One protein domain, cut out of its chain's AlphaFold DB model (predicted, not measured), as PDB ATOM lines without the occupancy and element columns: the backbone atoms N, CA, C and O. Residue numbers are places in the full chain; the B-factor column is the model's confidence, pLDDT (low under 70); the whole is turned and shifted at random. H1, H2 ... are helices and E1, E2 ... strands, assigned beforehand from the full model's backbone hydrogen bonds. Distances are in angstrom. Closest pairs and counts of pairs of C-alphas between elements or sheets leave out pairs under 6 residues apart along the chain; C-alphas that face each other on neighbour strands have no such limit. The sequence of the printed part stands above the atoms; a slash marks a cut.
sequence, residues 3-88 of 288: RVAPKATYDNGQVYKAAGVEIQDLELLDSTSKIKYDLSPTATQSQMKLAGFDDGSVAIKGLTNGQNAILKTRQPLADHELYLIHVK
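AT A GLANCE: This is residues 3 to 88 of the 288 residues of an uncharacterized protein of Psychrosphaera haliotis (UniProt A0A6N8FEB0). A ribbon of two strands, E3 and E5, lies loosely over E4, E6 and the first residues of E1, which belong to a branched sheet; the hairpin of E1 and E2 runs on from there as an arm, and its tip, residues 10 to 15, sticks out. The short helix H1 lies beyond the branched sheet, away from the ribbon, at the end of the long link from E3. The printed part has 86 residues, with six named strands and one named helix in the order E1 E2 E3 H1 E4 E5 E6; the neighbour strands are antiparallel. The class is mostly strand, though under half of the residues are in named elements. The whole is only just compact, close to loose, with a radius of gyration of the C-alphas of 14.0 A and spans of 44 by 30 by 21 A.

HOW THE PARTS SIT: In the branched sheet, E1, residues 3 to 11, has three antiparallel neighbours in staggered pairing. E6, residues 82 to 87, pairs with residues 3 to 7 of E1, with N 5 and O 84 at 3.0 A. E4, residues 58 to 61, pairs with residues 3 to 4, with N 4 and O 58 at 2.9 A. E2, residues 14 to 17, pairs with residues 8 to 11 and forms a hairpin with E1, with N 9 and O 16 at 2.8 A. E2 and E6 are only just apart, their closest C-alphas 8.5 A from each other. In the second sheet, E3, residues 26 to 30, and E5, residues 69 to 73, are antiparallel at 155 degrees, with N 27 and O 72 at 2.9 A. E3 and E5 are apart from E1, E2, E4 and E6. H1, residues 45 to 50, is only just not on the branched sheet, with 4 pairs of C-alphas within 10 A; its closest C-alpha to E4 is that of Gln 45, 7.3 A from Val 58. In H1 every O i to N i+4 pair is within hydrogen-bond range. Residues 40 to 41 pair antiparallel with residues 60 to 61 of E4.

IN THESE COORDINATES: E1 begins at C-alpha 3, (-11.205, 32.293, 270.885), and is 25.0 A long. E6 is 16.2 A long and ends at C-alpha 87, (-5.782, 31.231, 267.452). E3 is 13.6 A long, E5 13.2 A, E4 10.5 A, E2 9.8 A and H1 8.6 A. H1 begins at C-alpha 45, (-18.068, 36.888, 279.803).

THE WHOLE: The two C-alphas farthest apart, those of Gly 13 and Ser 33, are 44.4 A from each other, while those of Arg 3 and Lys 88 are 8.3 A apart. The printed part has no cut. The link from E3 to H1, residues 31 to 44, is long; that from E1 to E2 is tight. Mean pLDDT of the printed part is 89.3, and no printed residue is under 70.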
ATOM      1  N   ARG A   3      -9.837  31.783 270.768       94.12
ATOM      2  CA  ARG A   3     -11.205  32.293 270.885       94.12
ATOM      3  C   ARG A   3     -12.117  31.436 270.020       94.12
ATOM      4  O   ARG A   3     -11.796  31.212 268.855       94.12
ATOM      5  N   VAL A   4     -13.236  31.013 270.590       95.31
ATOM      6  CA  VAL A   4     -14.327  30.322 269.897       95.31
ATOM      7  C   VAL A   4     -15.509  31.275 269.890       95.31
ATOM      8  O   VAL A   4     -15.903  31.755 270.951       95.31
ATOM      9  N   ALA A   5     -16.027  31.594 268.708       95.25
ATOM     10  CA  ALA A   5     -17.116  32.550 268.550       95.25
ATOM     11  C   ALA A   5     -18.205  31.965 267.649       95.25
ATOM     12  O   ALA A   5     -17.880  31.569 266.525       95.25
ATOM     13  N   PRO A   6     -19.471  31.913 268.090       94.31
ATOM     14  CA  PRO A   6     -20.557  31.478 267.225       94.31
ATOM     15  C   PRO A   6     -20.741  32.463 266.070       94.31
ATOM     16  O   PRO A   6     -20.609  33.683 266.226       94.31
ATOM     17  N   LYS A   7     -21.035  31.938 264.884       93.31
ATOM     18  CA  LYS A   7     -21.356  32.730 263.700       93.31
ATOM     19  C   LYS A   7     -22.855  32.680 263.437       93.31
ATOM     20  O   LYS A   7     -23.503  31.656 263.630       93.31
ATOM     21  N   ALA A   8     -23.385  33.811 262.985       88.19
ATOM     22  CA  ALA A   8     -24.690  33.835 262.354       88.19
ATOM     23  C   ALA A   8     -24.530  33.442 260.883       88.19
ATOM     24  O   ALA A   8     -23.625  33.939 260.206       88.19
ATOM     25  N   THR A   9     -25.402  32.567 260.408       83.69
ATOM     26  CA  THR A   9     -25.563  32.226 258.998       83.69
ATOM     27  C   THR A   9     -26.898  32.758 258.499       83.69
ATOM     28  O   THR A   9     -27.849  32.939 259.264       83.69
ATOM     29  N   TYR A  10     -26.943  33.062 257.206       80.81
ATOM     30  CA  TYR A  10     -28.154  33.481 256.520       80.81
ATOM     31  C   TYR A  10     -28.522  32.381 255.539       80.81
ATOM     32  O   TYR A  10     -27.717  32.040 254.676       80.81
ATOM     33  N   ASP A  11     -29.724  31.839 255.677       77.06
ATOM     34  CA  ASP A  11     -30.271  30.869 254.736       77.06
ATOM     35  C   ASP A  11     -31.711  31.270 254.402       77.06
ATOM     36  O   ASP A  11     -32.540  31.468 255.291       77.06
ATOM     37  N   ASN A  12     -31.977  31.486 253.110       75.12
ATOM     38  CA  ASN A  12     -33.272  31.921 252.570       75.12
ATOM     39  C   ASN A  12     -33.915  33.117 253.309       75.12
ATOM     40  O   ASN A  12     -35.122  33.155 253.542       75.12
ATOM     41  N   GLY A  13     -33.104  34.108 253.698       79.62
ATOM     42  CA  GLY A  13     -33.567  35.310 254.403       79.62
ATOM     43  C   GLY A  13     -33.835  35.119 255.902       79.62
ATOM     44  O   GLY A  13     -34.188  36.084 256.578       79.62
ATOM     45  N   GLN A  14     -33.635  33.913 256.441       81.81
ATOM     46  CA  GLN A  14     -33.659  33.647 257.876       81.81
ATOM     47  C   GLN A  14     -32.247  33.684 258.461       81.81
ATOM     48  O   GLN A  14     -31.280  33.242 257.838       81.81
ATOM     49  N   VAL A  15     -32.140  34.226 259.675       83.62
ATOM     50  CA  VAL A  15     -30.883  34.305 260.424       83.62
ATOM     51  C   VAL A  15     -30.819  33.147 261.404       83.62
ATOM     52  O   VAL A  15     -31.622  33.077 262.333       83.62
ATOM     53  N   TYR A  16     -29.823  32.287 261.238       85.62
ATOM     54  CA  TYR A  16     -29.514  31.204 262.163       85.62
ATOM     55  C   TYR A  16     -28.286  31.600 262.965       85.62
ATOM     56  O   TYR A  16     -27.195  31.755 262.422       85.62
ATOM     57  N   LYS A  17     -28.453  31.814 264.269       87.19
ATOM     58  CA  LYS A  17     -27.341  32.145 265.158       87.19
ATOM     59  C   LYS A  17     -26.980  30.914 265.975       87.19
ATOM     60  O   LYS A  17     -27.802  30.462 266.766       87.19
ATOM     61  N   ALA A  18     -25.756  30.421 265.795       90.69
ATOM     62  CA  ALA A  18     -25.228  29.334 266.610       90.69
ATOM     63  C   ALA A  18     -25.231  29.708 268.102       90.69
ATOM     64  O   ALA A  18     -25.008  30.874 268.465       90.69
ATOM     65  N   ALA A  19     -25.481  28.725 268.965       89.50
ATOM     66  CA  ALA A  19     -25.383  28.911 270.407       89.50
ATOM     67  C   ALA A  19     -23.936  29.230 270.826       89.50
ATOM     68  O   ALA A  19     -22.972  28.810 270.192       89.50
ATOM     69  N   GLY A  20     -23.759  29.978 271.918       90.94
ATOM     70  CA  GLY A  20     -22.437  30.100 272.538       90.94
ATOM     71  C   GLY A  20     -21.949  28.730 273.018       90.94
ATOM     72  O   GLY A  20     -22.759  27.906 273.439       90.94
ATOM     73  N   VAL A  21     -20.636  28.486 272.953       91.94
ATOM     74  CA  VAL A  21     -20.044  27.277 273.544       91.94
ATOM     75  C   VAL A  21     -19.559  27.584 274.948       91.94
ATOM     76  O   VAL A  21     -18.853  28.567 275.168       91.94
ATOM     77  N   GLU A  22     -19.894  26.708 275.883       90.75
ATOM     78  CA  GLU A  22     -19.477  26.803 277.274       90.75
ATOM     79  C   GLU A  22     -18.025  26.343 277.492       90.75
ATOM     80  O   GLU A  22     -17.576  25.328 276.954       90.75
ATOM     81  N   ILE A  23     -17.265  27.060 278.332       90.62
ATOM     82  CA  ILE A  23     -15.840  26.749 278.568       90.62
ATOM     83  C   ILE A  23     -15.667  25.360 279.193       90.62
ATOM     84  O   ILE A  23     -14.739  24.646 278.821       90.62
ATOM     85  N   GLN A  24     -16.554  24.963 280.108       91.31
ATOM     86  CA  GLN A  24     -16.533  23.646 280.762       91.31
ATOM     87  C   GLN A  24     -16.762  22.472 279.800       91.31
ATOM     88  O   GLN A  24     -16.418  21.332 280.127       91.31
ATOM     89  N   ASP A  25     -17.320  22.738 278.620       93.81
ATOM     90  CA  ASP A  25     -17.555  21.727 277.596       93.81
ATOM     91  C   ASP A  25     -16.435  21.667 276.562       93.81
ATOM     92  O   ASP A  25     -16.342  20.674 275.839       93.81
ATOM     93  N   LEU A  26     -15.548  22.666 276.535       94.31
ATOM     94  CA  LEU A  26     -14.367  22.665 275.684       94.31
ATOM     95  C   LEU A  26     -13.264  21.771 276.250       94.31
ATOM     96  O   LEU A  26     -12.911  21.821 277.427       94.31
ATOM     97  N   GLU A  27     -12.649  21.002 275.360       93.75
ATOM     98  CA  GLU A  27     -11.467  20.200 275.645       93.75
ATOM     99  C   GLU A  27     -10.395  20.466 274.596       93.75
ATOM    100  O   GLU A  27     -10.684  20.616 273.407       93.75
ATOM    101  N   LEU A  28      -9.139  20.482 275.029       93.12
ATOM    102  CA  LEU A  28      -8.001  20.613 274.137       93.12
ATOM    103  C   LEU A  28      -7.081  19.423 274.342       93.12
ATOM    104  O   LEU A  28      -6.580  19.196 275.441       93.12
ATOM    105  N   LEU A  29      -6.903  18.645 273.284       92.25
ATOM    106  CA  LEU A  29      -6.165  17.388 273.312       92.25
ATOM    107  C   LEU A  29      -4.895  17.530 272.495       92.25
ATOM    108  O   LEU A  29      -4.945  18.062 271.389       92.25
ATOM    109  N   ASP A  30      -3.784  16.992 272.978       90.69
ATOM    110  CA  ASP A  30      -2.615  16.772 272.138       90.69
ATOM    111  C   ASP A  30      -2.996  15.906 270.932       90.69
ATOM    112  O   ASP A  30      -3.681  14.884 271.060       90.69
ATOM    113  N   SER A  31      -2.587  16.318 269.733       88.44
ATOM    114  CA  SER A  31      -3.030  15.647 268.510       88.44
ATOM    115  C   SER A  31      -2.540  14.204 268.411       88.44
ATOM    116  O   SER A  31      -3.209  13.393 267.767       88.44
ATOM    117  N   THR A  32      -1.410  13.882 269.044       87.81
ATOM    118  CA  THR A  32      -0.733  12.587 268.926       87.81
ATOM    119  C   THR A  32      -1.085  11.680 270.098       87.81
ATOM    120  O   THR A  32      -1.701  10.635 269.911       87.81
ATOM    121  N   SER A  33      -0.750  12.105 271.312       89.56
ATOM    122  CA  SER A  33      -0.952  11.348 272.551       89.56
ATOM    123  C   SER A  33      -2.397  11.364 273.050       89.56
ATOM    124  O   SER A  33      -2.758  10.543 273.889       89.56
ATOM    125  N   LYS A  34      -3.227  12.294 272.552       90.25
ATOM    126  CA  LYS A  34      -4.602  12.548 273.025       90.25
ATOM    127  C   LYS A  34      -4.691  12.941 274.505       90.25
ATOM    128  O   LYS A  34      -5.783  12.933 275.068       90.25
ATOM    129  N   ILE A  35      -3.571  13.317 275.125       90.56
ATOM    130  CA  ILE A  35      -3.530  13.828 276.498       90.56
ATOM    131  C   ILE A  35      -4.193  15.209 276.539       90.56
ATOM    132  O   ILE A  35      -4.005  16.025 275.635       90.56
ATOM    133  N   LYS A  36      -4.988  15.464 277.583       91.00
ATOM    134  CA  LYS A  36      -5.657  16.752 277.803       91.00
ATOM    135  C   LYS A  36      -4.658  17.822 278.238       91.00
ATOM    136  O   LYS A  36      -3.844  17.580 279.124       91.00
ATOM    137  N   TYR A  37      -4.765  19.002 277.639       90.62
ATOM    138  CA  TYR A  37      -4.111  20.213 278.121       90.62
ATOM    139  C   TYR A  37      -4.943  20.869 279.222       90.62
ATOM    140  O   TYR A  37      -6.174  20.882 279.149       90.62
ATOM    141  N   ASP A  38      -4.267  21.484 280.193       88.69
ATOM    142  CA  ASP A  38      -4.929  22.304 281.203       88.69
ATOM    143  C   ASP A  38      -5.460  23.590 280.565       88.69
ATOM    144  O   ASP A  38      -4.710  24.449 280.086       88.69
ATOM    145  N   LEU A  39      -6.786  23.715 280.555       88.88
ATOM    146  CA  LEU A  39      -7.480  24.878 280.032       88.88
ATOM    147  C   LEU A  39      -7.748  25.891 281.137       88.88
ATOM    148  O   LEU A  39      -8.247  25.562 282.208       88.88
ATOM    149  N   SER A  40      -7.469  27.156 280.839       89.19
ATOM    150  CA  SER A  40      -7.843  28.281 281.692       89.19
ATOM    151  C   SER A  40      -8.586  29.344 280.883       89.19
ATOM    152  O   SER A  40      -8.150  29.695 279.776       89.19
ATOM    153  N   PRO A  41      -9.700  29.890 281.404       89.56
ATOM    154  CA  PRO A  41     -10.360  31.030 280.787       89.56
ATOM    155  C   PRO A  41      -9.413  32.232 280.789       89.56
ATOM    156  O   PRO A  41      -8.740  32.521 281.779       89.56
ATOM    157  N   THR A  42      -9.348  32.960 279.676       88.12
ATOM    158  CA  THR A  42      -8.525  34.180 279.597       88.12
ATOM    159  C   THR A  42      -9.257  35.439 280.013       88.12
ATOM    160  O   THR A  42      -8.609  36.445 280.289       88.12
ATOM    161  N   ALA A  43     -10.585  35.390 279.974       87.56
ATOM    162  CA  ALA A  43     -11.483  36.483 280.285       87.56
ATOM    163  C   ALA A  43     -12.836  35.898 280.707       87.56
ATOM    164  O   ALA A  43     -13.247  34.849 280.215       87.56
ATOM    165  N   THR A  44     -13.516  36.591 281.611       88.69
ATOM    166  CA  THR A  44     -14.925  36.337 281.940       88.69
ATOM    167  C   THR A  44     -15.837  36.847 280.824       88.69
ATOM    168  O   THR A  44     -15.431  37.705 280.037       88.69
ATOM    169  N   GLN A  45     -17.093  36.391 280.783       86.50
ATOM    170  CA  GLN A  45     -18.068  36.888 279.803       86.50
ATOM    171  C   GLN A  45     -18.275  38.408 279.893       86.50
ATOM    172  O   GLN A  45     -18.297  39.095 278.875       86.50
ATOM    173  N   SER A  46     -18.303  38.975 281.103       88.75
ATOM    174  CA  SER A  46     -18.389  40.428 281.288       88.75
ATOM    175  C   SER A  46     -17.188  41.169 280.687       88.75
ATOM    176  O   SER A  46     -17.356  42.213 280.064       88.75
ATOM    177  N   GLN A  47     -15.973  40.626 280.825       91.50
ATOM    178  CA  GLN A  47     -14.769  41.205 280.215       91.50
ATOM    179  C   GLN A  47     -14.772  41.073 278.686       91.50
ATOM    180  O   GLN A  47     -14.352  42.000 277.998       91.50
ATOM    181  N   MET A  48     -15.263  39.951 278.153       90.88
ATOM    182  CA  MET A  48     -15.441  39.749 276.711       90.88
ATOM    183  C   MET A  48     -16.431  40.767 276.134       90.88
ATOM    184  O   MET A  48     -16.106  41.442 275.158       90.88
ATOM    185  N   LYS A  49     -17.575  40.971 276.796       90.44
ATOM    186  CA  LYS A  49     -18.579  41.972 276.417       90.44
ATOM    187  C   LYS A  49     -18.029  43.398 276.444       90.44
ATOM    188  O   LYS A  49     -18.229  44.142 275.489       90.44
ATOM    189  N   LEU A  50     -17.282  43.770 277.489       92.06
ATOM    190  CA  LEU A  50     -16.604  45.074 277.566       92.06
ATOM    191  C   LEU A  50     -15.576  45.276 276.441       92.06
ATOM    192  O   LEU A  50     -15.345  46.405 276.021       92.06
ATOM    193  N   ALA A  51     -14.986  44.193 275.932       87.81
ATOM    194  CA  ALA A  51     -14.091  44.208 274.777       87.81
ATOM    195  C   ALA A  51     -14.828  44.143 273.421       87.81
ATOM    196  O   ALA A  51     -14.179  44.004 272.385       87.81
ATOM    197  N   GLY A  52     -16.163  44.242 273.415       90.56
ATOM    198  CA  GLY A  52     -16.997  44.229 272.210       90.56
ATOM    199  C   GLY A  52     -17.419  42.838 271.728       90.56
ATOM    200  O   GLY A  52     -18.010  42.726 270.659       90.56
ATOM    201  N   PHE A  53     -17.153  41.776 272.492       90.06
ATOM    202  CA  PHE A  53     -17.555  40.406 272.163       90.06
ATOM    203  C   PHE A  53     -18.831  40.014 272.924       90.06
ATOM    204  O   PHE A  53     -18.786  39.230 273.867       90.06
ATOM    205  N   ASP A  54     -19.975  40.578 272.524       89.00
ATOM    206  CA  ASP A  54     -21.313  40.242 273.063       89.00
ATOM    207  C   ASP A  54     -22.011  39.131 272.247       89.00
ATOM    208  O   ASP A  54     -23.234  39.022 272.184       89.00
ATOM    209  N   ASP A  55     -21.221  38.325 271.538       89.25
ATOM    210  CA  ASP A  55     -21.686  37.286 270.618       89.25
ATOM    211  C   ASP A  55     -21.802  35.904 271.279       89.25
ATOM    212  O   ASP A  55     -22.260  34.975 270.625       89.25
ATOM    213  N   GLY A  56     -21.450  35.763 272.561       89.06
ATOM    214  CA  GLY A  56     -21.333  34.465 273.237       89.06
ATOM    215  C   GLY A  56     -19.960  33.813 273.050       89.06
ATOM    216  O   GLY A  56     -19.806  32.615 273.279       89.06
ATOM    217  N   SER A  57     -18.957  34.586 272.616       93.38
ATOM    218  CA  SER A  57     -17.574  34.122 272.517       93.38
ATOM    219  C   SER A  57     -17.023  33.632 273.850       93.38
ATOM    220  O   SER A  57     -17.232  34.233 274.903       93.38
ATOM    221  N   VAL A  58     -16.154  32.632 273.770       94.12
ATOM    222  CA  VAL A  58     -15.276  32.231 274.871       94.12
ATOM    223  C   VAL A  58     -13.820  32.298 274.444       94.12
ATOM    224  O   VAL A  58     -13.486  32.145 273.267       94.12
ATOM    225  N   ALA A  59     -12.933  32.551 275.402       93.62
ATOM    226  CA  ALA A  59     -11.504  32.650 275.152       93.62
ATOM    227  C   ALA A  59     -10.710  31.851 276.191       93.62
ATOM    228  O   ALA A  59     -10.845  32.061 277.397       93.62
ATOM    229  N   ILE A  60      -9.866  30.942 275.701       92.81
ATOM    230  CA  ILE A  60      -9.104  29.980 276.502       92.81
ATOM    231  C   ILE A  60      -7.592  30.081 276.244       92.81
ATOM    232  O   ILE A  60      -7.110  30.464 275.166       92.81
ATOM    233  N   LYS A  61      -6.814  29.744 277.270       90.31
ATOM    234  CA  LYS A  61      -5.373  29.464 277.224       90.31
ATOM    235  C   LYS A  61      -5.152  28.016 277.645       90.31
ATOM    236  O   LYS A  61      -5.937  27.472 278.408       90.31
ATOM    237  N   GLY A  62      -4.074  27.428 277.140       80.75
ATOM    238  CA  GLY A  62      -3.718  26.033 277.407       80.75
ATOM    239  C   GLY A  62      -2.633  25.497 276.473       80.75
ATOM    240  O   GLY A  62      -2.007  24.497 276.781       80.75
ATOM    241  N   LEU A  63      -2.362  26.198 275.363       83.19
ATOM    242  CA  LEU A  63      -1.272  25.865 274.444       83.19
ATOM    243  C   LEU A  63      -0.051  26.747 274.653       83.19
ATOM    244  O   LEU A  63      -0.166  27.970 274.807       83.19
ATOM    245  N   THR A  64       1.107  26.109 274.547       77.25
ATOM    246  CA  THR A  64       2.397  26.744 274.291       77.25
ATOM    247  C   THR A  64       2.739  26.663 272.798       77.25
ATOM    248  O   THR A  64       2.103  25.939 272.031       77.25
ATOM    249  N   ASN A  65       3.711  27.464 272.354       74.50
ATOM    250  CA  ASN A  65       4.031  27.589 270.932       74.50
ATOM    251  C   ASN A  65       4.552  26.266 270.349       74.50
ATOM    252  O   ASN A  65       5.454  25.645 270.908       74.50
ATOM    253  N   GLY A  66       4.019  25.878 269.186       73.94
ATOM    254  CA  GLY A  66       4.458  24.691 268.449       73.94
ATOM    255  C   GLY A  66       3.837  23.368 268.909       73.94
ATOM    256  O   GLY A  66       4.313  22.319 268.479       73.94
ATOM    257  N   GLN A  67       2.811  23.408 269.764       82.19
ATOM    258  CA  GLN A  67       1.996  22.243 270.110       82.19
ATOM    259  C   GLN A  67       0.866  22.051 269.096       82.19
ATOM    260  O   GLN A  67       0.139  22.993 268.783       82.19
ATOM    261  N   ASN A  68       0.688  20.815 268.632       85.50
ATOM    262  CA  ASN A  68      -0.445  20.436 267.797       85.50
ATOM    263  C   ASN A  68      -1.584  19.955 268.690       85.50
ATOM    264  O   ASN A  68      -1.407  19.050 269.509       85.50
ATOM    265  N   ALA A  69      -2.760  20.549 268.524       89.81
ATOM    266  CA  ALA A  69      -3.886  20.259 269.387       89.81
ATOM    267  C   ALA A  69      -5.196  20.117 268.620       89.81
ATOM    268  O   ALA A  69      -5.400  20.713 267.566       89.81
ATOM    269  N   ILE A  70      -6.094  19.323 269.193       92.88
ATOM    270  CA  ILE A  70      -7.459  19.120 268.730       92.88
ATOM    271  C   ILE A  70      -8.370  19.789 269.751       92.88
ATOM    272  O   ILE A  70      -8.430  19.354 270.902       92.88
ATOM    273  N   LEU A  71      -9.068  20.837 269.325       94.19
ATOM    274  CA  LEU A  71     -10.148  21.439 270.097       94.19
ATOM    275  C   LEU A  71     -11.419  20.608 269.890       94.19
ATOM    276  O   LEU A  71     -11.796  20.329 268.753       94.19
ATOM    277  N   LYS A  72     -12.067  20.214 270.981       94.19
ATOM    278  CA  LYS A  72     -13.353  19.510 270.987       94.19
ATOM    279  C   LYS A  72     -14.338  20.225 271.897       94.19
ATOM    280  O   LYS A  72     -13.927  20.941 272.806       94.19
ATOM    281  N   THR A  73     -15.623  19.976 271.675       94.56
ATOM    282  CA  THR A  73     -16.683  20.323 272.618       94.56
ATOM    283  C   THR A  73     -17.506  19.085 272.965       94.56
ATOM    284  O   THR A  73     -17.676  18.199 272.125       94.56
ATOM    285  N   ARG A  74     -17.980  19.007 274.210       94.62
ATOM    286  CA  ARG A  74     -18.990  18.037 274.668       94.62
ATOM    287  C   ARG A  74     -20.411  18.586 274.557       94.62
ATOM    288  O   ARG A  74     -21.360  17.813 274.653       94.62
ATOM    289  N   GLN A  75     -20.545  19.895 274.346       94.75
ATOM    290  CA  GLN A  75     -21.822  20.535 274.080       94.75
ATOM    291  C   GLN A  75     -22.367  20.006 272.745       94.75
ATOM    292  O   GLN A  75     -21.628  20.015 271.755       94.75
ATOM    293  N   PRO A  76     -23.627  19.543 272.687       92.75
ATOM    294  CA  PRO A  76     -24.244  19.166 271.425       92.75
ATOM    295  C   PRO A  76     -24.359  20.404 270.530       92.75
ATOM    296  O   PRO A  76     -24.884  21.431 270.958       92.75
ATOM    297  N   LEU A  77     -23.852  20.293 269.304       91.44
ATOM    298  CA  LEU A  77     -23.944  21.327 268.274       91.44
ATOM    299  C   LEU A  77     -24.898  20.846 267.184       91.44
ATOM    300  O   LEU A  77     -24.907  19.654 266.870       91.44
ATOM    301  N   ALA A  78     -25.687  21.748 266.604       89.25
ATOM    302  CA  ALA A  78     -26.490  21.395 265.434       89.25
ATOM    303  C   ALA A  78     -25.635  21.448 264.156       89.25
ATOM    304  O   ALA A  78     -24.732  22.273 264.046       89.25
ATOM    305  N   ASP A  79     -25.950  20.608 263.165       87.19
ATOM    306  CA  ASP A  79     -25.124  20.427 261.955       87.19
ATOM    307  C   ASP A  79     -24.892  21.711 261.136       87.19
ATOM    308  O   ASP A  79     -23.911  21.823 260.406       87.19
ATOM    309  N   HIS A  80     -25.793  22.688 261.253       85.62
ATOM    310  CA  HIS A  80     -25.731  23.966 260.542       85.62
ATOM    311  C   HIS A  80     -25.023  25.077 261.337       85.62
ATOM    312  O   HIS A  80     -24.871  26.193 260.834       85.62
ATOM    313  N   GLU A  81     -24.618  24.817 262.585       90.75
ATOM    314  CA  GLU A  81     -23.939  25.811 263.407       90.75
ATOM    315  C   GLU A  81     -22.487  25.992 262.966       90.75
ATOM    316  O   GLU A  81     -21.701  25.048 262.892       90.75
ATOM    317  N   LEU A  82     -22.109  27.247 262.726       92.50
ATOM    318  CA  LEU A  82     -20.746  27.614 262.374       92.50
ATOM    319  C   LEU A  82     -20.079  28.380 263.511       92.50
ATOM    320  O   LEU A  82     -20.684  29.223 264.174       92.50
ATOM    321  N   TYR A  83     -18.784  28.132 263.672       94.56
ATOM    322  CA  TYR A  83     -17.958  28.763 264.690       94.56
ATOM    323  C   TYR A  83     -16.683  29.318 264.066       94.56
ATOM    324  O   TYR A  83     -16.018  28.668 263.260       94.56
ATOM    325  N   LEU A  84     -16.306  30.526 264.473       94.00
ATOM    326  CA  LEU A  84     -15.009  31.107 264.170       94.00
ATOM    327  C   LEU A  84     -14.013  30.715 265.256       94.00
ATOM    328  O   LEU A  84     -14.161  31.105 266.419       94.00
ATOM    329  N   ILE A  85     -12.961  30.012 264.850       94.94
ATOM    330  CA  ILE A  85     -11.828  29.679 265.710       94.94
ATOM    331  C   ILE A  85     -10.693  30.654 265.416       94.94
ATOM    332  O   ILE A  85     -10.122  30.656 264.330       94.94
ATOM    333  N   HIS A  86     -10.349  31.490 266.392       93.44
ATOM    334  CA  HIS A  86      -9.233  32.424 266.278       93.44
ATOM    335  C   HIS A  86      -8.112  32.026 267.237       93.44
ATOM    336  O   HIS A  86      -8.259  32.116 268.458       93.44
ATOM    337  N   VAL A  87      -6.970  31.618 266.683       92.94
ATOM    338  CA  VAL A  87      -5.782  31.231 267.452       92.94
ATOM    339  C   VAL A  87      -4.751  32.354 267.412       92.94
ATOM    340  O   VAL A  87      -4.222  32.702 266.363       92.94
ATOM    341  N   LYS A  88      -4.430  32.909 268.584       91.44
ATOM    342  CA  LYS A  88      -3.338  33.869 268.772       91.44
ATOM    343  C   LYS A  88      -2.174  33.204 269.499       91.44
ATOM    344  O   LYS A  88      -2.215  33.035 270.727       91.44
TER     345      LYS A  88